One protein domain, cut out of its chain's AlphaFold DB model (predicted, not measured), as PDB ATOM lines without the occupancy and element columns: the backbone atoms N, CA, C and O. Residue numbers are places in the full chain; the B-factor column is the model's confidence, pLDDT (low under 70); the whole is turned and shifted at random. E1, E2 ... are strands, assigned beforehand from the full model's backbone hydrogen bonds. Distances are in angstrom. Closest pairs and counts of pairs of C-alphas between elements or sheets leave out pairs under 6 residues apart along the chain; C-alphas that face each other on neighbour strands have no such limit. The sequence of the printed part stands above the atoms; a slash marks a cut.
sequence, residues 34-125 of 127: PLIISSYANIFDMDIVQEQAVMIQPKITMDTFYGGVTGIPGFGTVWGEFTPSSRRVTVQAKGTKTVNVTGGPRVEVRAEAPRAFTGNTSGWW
ATOM      1  N   PRO A  34      11.982  15.243 -31.516       58.88
ATOM      2  CA  PRO A  34      10.751  14.749 -32.110       58.88
ATOM      3  C   PRO A  34      10.074  15.878 -32.889       58.88
ATOM      4  O   PRO A  34       9.607  16.856 -32.306       58.88
ATOM      5  N   LEU A  35      10.024  15.728 -34.213       68.31
ATOM      6  CA  LEU A  35       9.234  16.563 -35.110       68.31
ATOM      7  C   LEU A  35       7.888  15.881 -35.360       68.31
ATOM      8  O   LEU A  35       7.832  14.762 -35.863       68.31
ATOM      9  N   ILE A  36       6.802  16.576 -35.044       73.19
ATOM     10  CA  ILE A  36       5.433  16.105 -35.243       73.19
ATOM     11  C   ILE A  36       4.818  16.844 -36.418       73.19
ATOM     12  O   ILE A  36       4.873  18.071 -36.476       73.19
ATOM     13  N   ILE A  37       4.183  16.096 -37.320       75.38
ATOM     14  CA  ILE A  37       3.441  16.636 -38.460       75.38
ATOM     15  C   ILE A  37       2.014  16.094 -38.412       75.38
ATOM     16  O   ILE A  37       1.813  14.883 -38.358       75.38
ATOM     17  N   SER A  38       1.010  16.973 -38.432       72.31
ATOM     18  CA  SER A  38      -0.398  16.551 -38.410       72.31
ATOM     19  C   SER A  38      -1.308  17.437 -39.256       72.31
ATOM     20  O   SER A  38      -1.186  18.659 -39.262       72.31
ATOM     21  N   SER A  39      -2.281  16.818 -39.921       74.50
ATOM     22  CA  SER A  39      -3.405  17.480 -40.597       74.50
ATOM     23  C   SER A  39      -4.716  17.413 -39.797       74.50
ATOM     24  O   SER A  39      -5.730  17.966 -40.219       74.50
ATOM     25  N   TYR A  40      -4.708  16.776 -38.619       76.75
ATOM     26  CA  TYR A  40      -5.846  16.697 -37.700       76.75
ATOM     27  C   TYR A  40      -5.540  17.365 -36.351       76.75
ATOM     28  O   TYR A  40      -4.404  17.346 -35.866       76.75
ATOM     29  N   ALA A  41      -6.569  17.971 -35.757       79.12
ATOM     30  CA  ALA A  41      -6.464  18.681 -34.488       79.12
ATOM     31  C   ALA A  41      -6.218  17.692 -33.346       79.12
ATOM     32  O   ALA A  41      -7.011  16.771 -33.141       79.12
ATOM     33  N   ASN A  42      -5.117  17.880 -32.621       82.94
ATOM     34  CA  ASN A  42      -4.773  17.088 -31.446       82.94
ATOM     35  C   ASN A  42      -3.724  17.818 -30.592       82.94
ATOM     36  O   ASN A  42      -3.081  18.765 -31.056       82.94
ATOM     37  N   ILE A  43      -3.546  17.352 -29.357       82.19
ATOM     38  CA  ILE A  43      -2.426  17.703 -28.484       82.19
ATOM     39  C   ILE A  43      -1.510  16.488 -28.404       82.19
ATOM     40  O   ILE A  43      -1.945  15.394 -28.051       82.19
ATOM     41  N   PHE A  44      -0.244  16.692 -28.739       85.62
ATOM     42  CA  PHE A  44       0.755  15.643 -28.804       85.62
ATOM     43  C   PHE A  44       1.722  15.735 -27.628       85.62
ATOM     44  O   PHE A  44       2.127  16.832 -27.233       85.62
ATOM     45  N   ASP A  45       2.087  14.573 -27.090       85.44
ATOM     46  CA  ASP A  45       3.177  14.422 -26.130       85.44
ATOM     47  C   ASP A  45       4.517  14.498 -26.875       85.44
ATOM     48  O   ASP A  45       4.742  13.751 -27.832       85.44
ATOM     49  N   MET A  46       5.365  15.433 -26.451       82.25
ATOM     50  CA  MET A  46       6.661  15.724 -27.060       82.25
ATOM     51  C   MET A  46       7.832  15.069 -26.319       82.25
ATOM     52  O   MET A  46       8.973  15.198 -26.761       82.25
ATOM     53  N   ASP A  47       7.585  14.415 -25.184       79.75
ATOM     54  CA  ASP A  47       8.621  13.689 -24.445       79.75
ATOM     55  C   ASP A  47       8.806  12.262 -24.965       79.75
ATOM     56  O   ASP A  47       9.836  11.632 -24.722       79.75
ATOM     57  N   ILE A  48       7.820  11.754 -25.703       73.62
ATOM     58  CA  ILE A  48       7.885  10.454 -26.358       73.62
ATOM     59  C   ILE A  48       8.589  10.626 -27.707       73.62
ATOM     60  O   ILE A  48       8.160  11.420 -28.547       73.62
ATOM     61  N   VAL A  49       9.646   9.844 -27.942       60.69
ATOM     62  CA  VAL A  49      10.266   9.729 -29.269       60.69
ATOM     63  C   VAL A  49       9.240   9.095 -30.205       60.69
ATOM     64  O   VAL A  49       9.028   7.884 -30.184       60.69
ATOM     65  N   GLN A  50       8.557   9.910 -31.006       55.44
ATOM     66  CA  GLN A  50       7.712   9.389 -32.069       55.44
ATOM     67  C   GLN A  50       8.630   8.881 -33.187       55.44
ATOM     68  O   GLN A  50       9.291   9.666 -33.859       55.44
ATOM     69  N   GLU A  51       8.668   7.561 -33.400       49.22
ATOM     70  CA  GLU A  51       9.464   6.892 -34.452       49.22
ATOM     71  C   GLU A  51       9.061   7.282 -35.889       49.22
ATOM     72  O   GLU A  51       9.641   6.807 -36.865       49.22
ATOM     73  N   GLN A  52       8.083   8.170 -36.057       47.19
ATOM     74  CA  GLN A  52       7.708   8.703 -37.358       47.19
ATOM     75  C   GLN A  52       8.655   9.845 -37.725       47.19
ATOM     76  O   GLN A  52       8.298  11.018 -37.691       47.19
ATOM     77  N   ALA A  53       9.878   9.476 -38.106       40.00
ATOM     78  CA  ALA A  53      10.785  10.344 -38.838       40.00
ATOM     79  C   ALA A  53      10.148  10.696 -40.192       40.00
ATOM     80  O   ALA A  53      10.403  10.058 -41.215       40.00
ATOM     81  N   VAL A  54       9.278  11.705 -40.212       44.16
ATOM     82  CA  VAL A  54       8.856  12.307 -41.470       44.16
ATOM     83  C   VAL A  54      10.002  13.204 -41.911       44.16
ATOM     84  O   VAL A  54      10.267  14.243 -41.309       44.16
ATOM     85  N   MET A  55      10.715  12.733 -42.939       39.03
ATOM     86  CA  MET A  55      11.740  13.465 -43.681       39.03
ATOM     87  C   MET A  55      11.376  14.944 -43.828       39.03
ATOM     88  O   MET A  55      10.215  15.260 -44.084       39.03
ATOM     89  N   ILE A  56      12.387  15.815 -43.723       42.25
ATOM     90  CA  ILE A  56      12.316  17.254 -43.997       42.25
ATOM     91  C   ILE A  56      11.622  17.450 -45.349       42.25
ATOM     92  O   ILE A  56      12.237  17.326 -46.407       42.25
ATOM     93  N   GLN A  57      10.319  17.708 -45.313       41.53
ATOM     94  CA  GLN A  57       9.543  18.053 -46.487       41.53
ATOM     95  C   GLN A  57       9.340  19.567 -46.473       41.53
ATOM     96  O   GLN A  57       9.017  20.131 -45.422       41.53
ATOM     97  N   PRO A  58       9.521  20.247 -47.618       44.28
ATOM     98  CA  PRO A  58       9.106  21.636 -47.743       44.28
ATOM     99  C   PRO A  58       7.627  21.705 -47.366       44.28
ATOM    100  O   PRO A  58       6.852  20.921 -47.904       44.28
ATOM    101  N   LYS A  59       7.280  22.583 -46.411       48.16
ATOM    102  CA  LYS A  59       5.925  22.899 -45.914       48.16
ATOM    103  C   LYS A  59       4.830  22.282 -46.800       48.16
ATOM    104  O   LYS A  59       4.438  22.885 -47.796       48.16
ATOM    105  N   ILE A  60       4.403  21.059 -46.459       54.66
ATOM    106  CA  ILE A  60       3.700  20.149 -47.388       54.66
ATOM    107  C   ILE A  60       2.379  20.759 -47.870       54.66
ATOM    108  O   ILE A  60       1.993  20.560 -49.017       54.66
ATOM    109  N   THR A  61       1.711  21.558 -47.033       56.75
ATOM    110  CA  THR A  61       0.420  22.169 -47.366       56.75
ATOM    111  C   THR A  61       0.068  23.301 -46.396       56.75
ATOM    112  O   THR A  61       0.519  23.322 -45.249       56.75
ATOM    113  N   MET A  62      -0.771  24.246 -46.841       65.44
ATOM    114  CA  MET A  62      -1.595  25.034 -45.912       65.44
ATOM    115  C   MET A  62      -2.578  24.069 -45.224       65.44
ATOM    116  O   MET A  62      -3.079  23.166 -45.880       65.44
ATOM    117  N   ASP A  63      -2.840  24.242 -43.928       78.75
ATOM    118  CA  ASP A  63      -3.496  23.271 -43.025       78.75
ATOM    119  C   ASP A  63      -2.625  22.086 -42.573       78.75
ATOM    120  O   ASP A  63      -3.084  20.949 -42.452       78.75
ATOM    121  N   THR A  64      -1.348  22.334 -42.300       81.19
ATOM    122  CA  THR A  64      -0.467  21.348 -41.660       81.19
ATOM    123  C   THR A  64       0.147  21.938 -40.398       81.19
ATOM    124  O   THR A  64       0.657  23.060 -40.410       81.19
ATOM    125  N   PHE A  65       0.063  21.172 -39.314       87.44
ATOM    126  CA  PHE A  65       0.716  21.435 -38.044       87.44
ATOM    127  C   PHE A  65       2.127  20.880 -38.045       87.44
ATOM    128  O   PHE A  65       2.324  19.740 -38.466       87.44
ATOM    129  N   TYR A  66       3.050  21.656 -37.497       88.25
ATOM    130  CA  TYR A  66       4.404  21.247 -37.170       88.25
ATOM    131  C   TYR A  66       4.629  21.507 -35.687       88.25
ATOM    132  O   TYR A  66       4.336  22.598 -35.208       88.25
ATOM    133  N   GLY A  67       5.135  20.529 -34.949       89.31
ATOM    134  CA  GLY A  67       5.480  20.693 -33.541       89.31
ATOM    135  C   GLY A  67       6.829  20.073 -33.243       89.31
ATOM    136  O   GLY A  67       7.205  19.088 -33.871       89.31
ATOM    137  N   GLY A  68       7.551  20.632 -32.280       88.88
ATOM    138  CA  GLY A  68       8.858  20.115 -31.899       88.88
ATOM    139  C   GLY A  68       9.290  20.521 -30.499       88.88
ATOM    140  O   GLY A  68       8.695  21.392 -29.857       88.88
ATOM    141  N   VAL A  69      10.352  19.877 -30.025       89.06
ATOM    142  CA  VAL A  69      11.102  20.321 -28.849       89.06
ATOM    143  C   VAL A  69      12.564  20.445 -29.204       89.06
ATOM    144  O   VAL A  69      13.109  19.547 -29.828       89.06
ATOM    145  N   THR A  70      13.187  21.530 -28.767       86.19
ATOM    146  CA  THR A  70      14.618  21.746 -28.936       86.19
ATOM    147  C   THR A  70      15.386  21.579 -27.627       86.19
ATOM    148  O   THR A  70      14.808  21.683 -26.535       86.19
ATOM    149  N   GLY A  71      16.691  21.321 -27.713       82.69
ATOM    150  CA  GLY A  71      17.620  21.356 -26.575       82.69
ATOM    151  C   GLY A  71      17.565  20.131 -25.652       82.69
ATOM    152  O   GLY A  71      17.213  19.029 -26.070       82.69
ATOM    153  N   ILE A  72      17.916  20.314 -24.375       80.50
ATOM    154  CA  ILE A  72      17.916  19.253 -23.353       80.50
ATOM    155  C   ILE A  72      16.711  19.399 -22.405       80.50
ATOM    156  O   ILE A  72      16.163  20.494 -22.259       80.50
ATOM    157  N   PRO A  73      16.267  18.328 -21.725       83.50
ATOM    158  CA  PRO A  73      15.225  18.429 -20.704       83.50
ATOM    159  C   PRO A  73      15.530  19.530 -19.673       83.50
ATOM    160  O   PRO A  73      16.610  19.571 -19.087       83.50
ATOM    161  N   GLY A  74      14.583  20.451 -19.471       79.56
ATOM    162  CA  GLY A  74      14.740  21.619 -18.592       79.56
ATOM    163  C   GLY A  74      15.487  22.824 -19.190       79.56
ATOM    164  O   GLY A  74      15.408  23.908 -18.618       79.56
ATOM    165  N   PHE A  75      16.152  22.676 -20.343       81.12
ATOM    166  CA  PHE A  75      16.810  23.767 -21.071       81.12
ATOM    167  C   PHE A  75      16.593  23.625 -22.581       81.12
ATOM    168  O   PHE A  75      17.322  22.924 -23.280       81.12
ATOM    169  N   GLY A  76      15.584  24.325 -23.090       89.50
ATOM    170  CA  GLY A  76      15.214  24.301 -24.502       89.50
ATOM    171  C   GLY A  76      13.850  24.938 -24.732       89.50
ATOM    172  O   GLY A  76      13.335  25.638 -23.853       89.50
ATOM    173  N   THR A  77      13.238  24.646 -25.877       91.88
ATOM    174  CA  THR A  77      11.945  25.225 -26.271       91.88
ATOM    175  C   THR A  77      11.002  24.145 -26.782       91.88
ATOM    176  O   THR A  77      11.383  23.345 -27.623       91.88
ATOM    177  N   VAL A  78       9.758  24.140 -26.307       92.62
ATOM    178  CA  VAL A  78       8.629  23.451 -26.945       92.62
ATOM    179  C   VAL A  78       7.964  24.430 -27.893       92.62
ATOM    180  O   VAL A  78       7.672  25.561 -27.493       92.62
ATOM    181  N   TRP A  79       7.701  24.016 -29.123       94.56
ATOM    182  CA  TRP A  79       7.089  24.875 -30.125       94.56
ATOM    183  C   TRP A  79       6.049  24.125 -30.951       94.56
ATOM    184  O   TRP A  79       6.122  22.910 -31.128       94.56
ATOM    185  N   GLY A  80       5.081  24.884 -31.453       93.75
ATOM    186  CA  GLY A  80       4.090  24.434 -32.416       93.75
ATOM    187  C   GLY A  80       3.809  25.536 -33.424       93.75
ATOM    188  O   GLY A  80       3.796  26.716 -33.069       93.75
ATOM    189  N   GLU A  81       3.560  25.155 -34.667       93.12
ATOM    190  CA  GLU A  81       3.307  26.041 -35.792       93.12
ATOM    191  C   GLU A  81       2.187  25.481 -36.672       93.12
ATOM    192  O   GLU A  81       2.151  24.294 -36.994       93.12
ATOM    193  N   PHE A  82       1.262  26.342 -37.086       90.06
ATOM    194  CA  PHE A  82       0.213  26.010 -38.043       90.06
ATOM    195  C   PHE A  82      -0.028  27.185 -38.982       90.06
ATOM    196  O   PHE A  82      -0.185  28.319 -38.541       90.06
ATOM    197  N   THR A  83      -0.126  26.927 -40.285       90.12
ATOM    198  CA  THR A  83      -0.580  27.936 -41.256       90.12
ATOM    199  C   THR A  83      -1.931  27.507 -41.819       90.12
ATOM    200  O   THR A  83      -1.957  26.661 -42.718       90.12
ATOM    201  N   PRO A  84      -3.056  28.043 -41.315       86.31
ATOM    202  CA  PRO A  84      -4.371  27.633 -41.774       86.31
ATOM    203  C   PRO A  84      -4.688  28.226 -43.146       86.31
ATOM    204  O   PRO A  84      -4.319  29.357 -43.439       86.31
ATOM    205  N   SER A  85      -5.411  27.503 -43.993       86.56
ATOM    206  CA  SER A  85      -5.798  27.970 -45.329       86.56
ATOM    207  C   SER A  85      -7.041  28.869 -45.304       86.56
ATOM    208  O   SER A  85      -7.128  29.841 -46.062       86.56
ATOM    209  N   SER A  86      -8.001  28.542 -44.434       84.69
ATOM    210  CA  SER A  86      -9.404  28.958 -44.587       84.69
ATOM    211  C   SER A  86     -10.093  29.424 -43.304       84.69
ATOM    212  O   SER A  86     -11.009  30.240 -43.377       84.69
ATOM    213  N   ARG A  87      -9.662  28.964 -42.125       88.38
ATOM    214  CA  ARG A  87     -10.305  29.271 -40.835       88.38
ATOM    215  C   ARG A  87      -9.284  29.607 -39.751       88.38
ATOM    216  O   ARG A  87      -8.095  29.355 -39.914       88.38
ATOM    217  N   ARG A  88      -9.744  30.217 -38.658       93.25
ATOM    218  CA  ARG A  88      -8.881  30.549 -37.518       93.25
ATOM    219  C   ARG A  88      -8.437  29.283 -36.798       93.25
ATOM    220  O   ARG A  88      -9.203  28.329 -36.677       93.25
ATOM    221  N   VAL A  89      -7.214  29.310 -36.292       94.31
ATOM    222  CA  VAL A  89      -6.616  28.209 -35.538       94.31
ATOM    223  C   VAL A  89      -6.021  28.746 -34.244       94.31
ATOM    224  O   VAL A  89      -5.496  29.863 -34.220       94.31
ATOM    225  N   THR A  90      -6.079  27.946 -33.189       96.56
ATOM    226  CA  THR A  90      -5.283  28.137 -31.981       96.56
ATOM    227  C   THR A  90      -4.203  27.069 -31.934       96.56
ATOM    228  O   THR A  90      -4.488  25.884 -32.089       96.56
ATOM    229  N   VAL A  91      -2.965  27.499 -31.712       96.75
ATOM    230  CA  VAL A  91      -1.794  26.645 -31.527       96.75
ATOM    231  C   VAL A  91      -1.325  26.759 -30.084       96.75
ATOM    232  O   VAL A  91      -1.291  27.856 -29.520       96.75
ATOM    233  N   GLN A  92      -0.968  25.627 -29.491       97.69
ATOM    234  CA  GLN A  92      -0.495  25.502 -28.123       97.69
ATOM    235  C   GLN A  92       0.923  24.935 -28.083       97.69
ATOM    236  O   GLN A  92       1.238  23.945 -28.745       97.69
ATOM    237  N   ALA A  93       1.742  25.509 -27.210       97.06
ATOM    238  CA  ALA A  93       2.974  24.905 -26.727       97.06
ATOM    239  C   ALA A  93       2.977  24.919 -25.197       97.06
ATOM    240  O   ALA A  93       2.660  25.933 -24.566       97.06
ATOM    241  N   LYS A  94       3.333  23.792 -24.589       96.81
ATOM    242  CA  LYS A  94       3.417  23.623 -23.144       96.81
ATOM    243  C   LYS A  94       4.744  22.977 -22.788       96.81
ATOM    244  O   LYS A  94       5.028  21.867 -23.215       96.81
ATOM    245  N   GLY A  95       5.505  23.672 -21.957       94.81
ATOM    246  CA  GLY A  95       6.636  23.122 -21.219       94.81
ATOM    247  C   GLY A  95       6.528  23.576 -19.768       94.81
ATOM    248  O   GLY A  95       5.571  23.219 -19.083       94.81
ATOM    249  N   THR A  96       7.442  24.427 -19.296       93.56
ATOM    250  CA  THR A  96       7.372  25.009 -17.935       93.56
ATOM    251  C   THR A  96       6.196  25.970 -17.755       93.56
ATOM    252  O   THR A  96       5.732  26.199 -16.639       93.56
ATOM    253  N   LYS A  97       5.693  26.518 -18.862       95.56
ATOM    254  CA  LYS A  97       4.447  27.282 -18.956       95.56
ATOM    255  C   LYS A  97       3.669  26.849 -20.192       95.56
ATOM    256  O   LYS A  97       4.228  26.234 -21.097       95.56
ATOM    257  N   THR A  98       2.388  27.199 -20.232       96.81
ATOM    258  CA  THR A  98       1.534  27.008 -21.412       96.81
ATOM    259  C   THR A  98       1.396  28.328 -22.158       96.81
ATOM    260  O   THR A  98       1.117  29.357 -21.544       96.81
ATOM    261  N   VAL A  99       1.579  28.296 -23.473       97.56
ATOM    262  CA  VAL A  99       1.385  29.429 -24.378       97.56
ATOM    263  C   VAL A  99       0.405  29.009 -25.464       97.56
ATOM    264  O   VAL A  99       0.597  27.981 -26.109       97.56
ATOM    265  N   ASN A 100      -0.641  29.812 -25.655       97.44
ATOM    266  CA  ASN A 100      -1.629  29.637 -26.714       97.44
ATOM    267  C   ASN A 100      -1.595  30.866 -27.624       97.44
ATOM    268  O   ASN A 100      -1.691  31.993 -27.136       97.44
ATOM    269  N   VAL A 101      -1.509  30.654 -28.932       97.31
ATOM    270  CA  VAL A 101      -1.544  31.722 -29.936       97.31
ATOM    271  C   VAL A 101      -2.657  31.413 -30.920       97.31
ATOM    272  O   VAL A 101      -2.769  30.293 -31.406       97.31
ATOM    273  N   THR A 102      -3.516  32.396 -31.187       96.38
ATOM    274  CA  THR A 102      -4.625  32.254 -32.138       96.38
ATOM    275  C   THR A 102      -4.401  33.174 -33.319       96.38
ATOM    276  O   THR A 102      -4.159  34.364 -33.130       96.38
ATOM    277  N   GLY A 103      -4.543  32.648 -34.531       93.44
ATOM    278  CA  GLY A 103      -4.377  33.422 -35.756       93.44
ATOM    279  C   GLY A 103      -5.403  33.082 -36.825       93.44
ATOM    280  O   GLY A 103      -6.213  32.162 -36.683       93.44
ATOM    281  N   GLY A 104      -5.424  33.921 -37.856       90.06
ATOM    282  CA  GLY A 104      -6.374  33.855 -38.960       90.06
ATOM    283  C   GLY A 104      -5.877  33.059 -40.165       90.06
ATOM    284  O   GLY A 104      -4.728  32.622 -40.189       90.06
ATOM    285  N   PRO A 105      -6.743  32.894 -41.181       90.38
ATOM    286  CA  PRO A 105      -6.389  32.240 -42.433       90.38
ATOM    287  C   PRO A 105      -5.153  32.882 -43.066       90.38
ATOM    288  O   PRO A 105      -5.019  34.104 -43.080       90.38
ATOM    289  N   ARG A 106      -4.289  32.049 -43.645       86.31
ATOM    290  CA  ARG A 106      -3.064  32.396 -44.380       86.31
ATOM    291  C   ARG A 106      -2.002  33.126 -43.556       86.31
ATOM    292  O   ARG A 106      -1.063  33.666 -44.132       86.31
ATOM    293  N   VAL A 107      -2.130  33.122 -42.231       88.12
ATOM    294  CA  VAL A 107      -1.136  33.663 -41.302       88.12
ATOM    295  C   VAL A 107      -0.496  32.505 -40.555       88.12
ATOM    296  O   VAL A 107      -1.192  31.621 -40.069       88.12
ATOM    297  N   GLU A 108       0.827  32.501 -40.460       91.12
ATOM    298  CA  GLU A 108       1.527  31.538 -39.618       91.12
ATOM    299  C   GLU A 108       1.198  31.797 -38.144       91.12
ATOM    300  O   GLU A 108       1.359  32.907 -37.633       91.12
ATOM    301  N   VAL A 109       0.695  30.770 -37.466       94.00
ATOM    302  CA  VAL A 109       0.349  30.804 -36.049       94.00
ATOM    303  C   VAL A 109       1.351  29.941 -35.315       94.00
ATOM    304  O   VAL A 109       1.356  28.724 -35.484       94.00
ATOM    305  N   ARG A 110       2.194  30.572 -34.503       95.06
ATOM    306  CA  ARG A 110       3.288  29.908 -33.801       95.06
ATOM    307  C   ARG A 110       3.205  30.165 -32.305       95.06
ATOM    308  O   ARG A 110       3.047  31.311 -31.886       95.06
ATOM    309  N   ALA A 111       3.303  29.106 -31.511       96.38
ATOM    310  CA  ALA A 111       3.363  29.168 -30.056       96.38
ATOM    311  C   ALA A 111       4.672  28.546 -29.568       96.38
ATOM    312  O   ALA A 111       5.075  27.490 -30.050       96.38
ATOM    313  N   GLU A 112       5.310  29.185 -28.589       96.25
ATOM    314  CA  GLU A 112       6.569  28.724 -28.008       96.25
ATOM    315  C   GLU A 112       6.530  28.819 -26.484       96.25
ATOM    316  O   GLU A 112       6.068  29.811 -25.913       96.25
ATOM    317  N   ALA A 113       7.049  27.794 -25.816       95.88
ATOM    318  CA  ALA A 113       7.191  27.741 -24.370       95.88
ATOM    319  C   ALA A 113       8.566  27.164 -23.990       95.88
ATOM    320  O   ALA A 113       9.053  26.267 -24.671       95.88
ATOM    321  N   PRO A 114       9.201  27.617 -22.894       95.06
ATOM    322  CA  PRO A 114      10.420  26.988 -22.400       95.06
ATOM    323  C   PRO A 114      10.163  25.522 -22.048       95.06
ATOM    324  O   PRO A 114       9.155  25.204 -21.413       95.06
ATOM    325  N   ARG A 115      11.082  24.643 -22.443       92.12
ATOM    326  CA  ARG A 115      11.001  23.196 -22.242       92.12
ATOM    327  C   ARG A 115      11.046  22.825 -20.762       92.12
ATOM    328  O   ARG A 115      11.946  23.239 -20.036       92.12
ATOM    329  N   ALA A 116      10.076  22.028 -20.322       91.62
ATOM    330  CA  ALA A 116      10.088  21.386 -19.014       91.62
ATOM    331  C   ALA A 116      10.953  20.121 -19.033       91.62
ATOM    332  O   ALA A 116      11.322  19.602 -20.086       91.62
ATOM    333  N   PHE A 117      11.270  19.605 -17.846       88.25
ATOM    334  CA  PHE A 117      11.973  18.330 -17.728       88.25
ATOM    335  C   PHE A 117      11.132  17.159 -18.268       88.25
ATOM    336  O   PHE A 117      11.680  16.252 -18.877       88.25
ATOM    337  N   THR A 118       9.809  17.215 -18.067       87.62
ATOM    338  CA  THR A 118       8.783  16.297 -18.600       87.62
ATOM    339  C   THR A 118       7.438  17.033 -18.722       87.62
ATOM    340  O   THR A 118       7.301  18.164 -18.247       87.62
ATOM    341  N   GLY A 119       6.437  16.389 -19.317       88.56
ATOM    342  CA  GLY A 119       5.114  16.936 -19.594       88.56
ATOM    343  C   GLY A 119       5.089  17.946 -20.742       88.56
ATOM    344  O   GLY A 119       4.216  18.820 -20.741       88.56
ATOM    345  N   ASN A 120       6.045  17.878 -21.673       91.81
ATOM    346  CA  ASN A 120       6.091  18.785 -22.815       91.81
ATOM    347  C   ASN A 120       5.020  18.387 -23.834       91.81
ATOM    348  O   ASN A 120       4.991  17.251 -24.298       91.81
ATOM    349  N   THR A 121       4.143  19.318 -24.213       92.56
ATOM    350  CA  THR A 121       3.097  19.055 -25.208       92.56
ATOM    351  C   THR A 121       3.003  20.171 -26.234       92.56
ATOM    352  O   THR A 121       3.177  21.347 -25.908       92.56
ATOM    353  N   SER A 122       2.657  19.834 -27.470       93.50
ATOM    354  CA  SER A 122       2.303  20.825 -28.483       93.50
ATOM    355  C   SER A 122       1.124  20.345 -29.313       93.50
ATOM    356  O   SER A 122       0.923  19.147 -29.491       93.50
ATOM    357  N   GLY A 123       0.286  21.267 -29.770       91.81
ATOM    358  CA  GLY A 123      -0.938  20.901 -30.461       91.81
ATOM    359  C   GLY A 123      -1.686  22.085 -31.027       91.81
ATOM    360  O   GLY A 123      -1.264  23.235 -30.900       91.81
ATOM    361  N   TRP A 124      -2.820  21.798 -31.651       94.69
ATOM    362  CA  TRP A 124      -3.634  22.808 -32.311       94.69
ATOM    363  C   TRP A 124      -5.102  22.387 -32.407       94.69
ATOM    364  O   TRP A 124      -5.428  21.198 -32.390       94.69
ATOM    365  N   TRP A 125      -5.991  23.371 -32.525       92.56
ATOM    366  CA  TRP A 125      -7.419  23.171 -32.777       92.56
ATOM    367  C   TRP A 125      -8.025  24.377 -33.495       92.56
ATOM    368  O   TRP A 125      -7.451  25.466 -33.533       92.56
TER     369      TRP A 125
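This is residues 34 to 125 of the 127 residues of an uncharacterized protein of Enterococcus mundtii (UniProt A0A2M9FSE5). What shape do these atoms make? They make a sandwich, two four-stranded sheets face to face with nearly aligned strands, and the loop of residues 46 to 64 arches past E1 at one edge. What is it built of? The printed part has 92 residues, with no named helix and eight strands, E1 to E8 in chain order; the class is all strand, though strands hold 41 residues. Both sheets, ordered E1 E3 E4 E7 and E2 E8 E5 E6, are antiparallel; the whole is compact, radius of gyration of the C-alphas 12.4 A, spanning 36 by 27 by 18 A.

Where do the first strands run? E1, residues 36 to 38, begins at C-alpha 36 (5.433, 16.105, -35.243) and is 6.7 A long; E2, 42 to 45, is 9.9 A; E3, 65 to 69, 13.9 A; E4, 77 to 82, 16.6 A. And the others? E5, 89 to 94, is 16.6 A; E6, 98 to 103, 16.8 A; E7, 109 to 114, 17.4 A; E8, 121 to 125, 13.6 A, ends at C-alpha 125 (-7.419, 23.171, -32.777).

How do the sheets stand? Their best planes are 14 degrees apart; the closest C-alphas of E5 and E7, Ala 93 and Glu 112, are 5.4 A apart. Which backbone atoms pair? Within hydrogen-bond range are N 36 and O 67 of E1 and E3, 2.8 A; N 66 and O 81 of the hairpin E3 and E4, 2.8 A; and N 80 and O 111 of E4 and E7, 3.0 A. In the other sheet are N 44 and O 122 of E2 and E8, 2.8 A; N 92 and O 123 of E5 and E8, 2.8 A; and N 91 and O 101 of the hairpin E5 and E6, 2.8 A.

How large is it? The two C-alphas farthest apart, Gly 74 and Ser 86, are 36.2 A apart. Is anything cut, long or uncertain? The printed part has no cut; the link E2 to E3, 19 residues, is long. Residues 34 to 35 and 49 to 62 have pLDDT under 70.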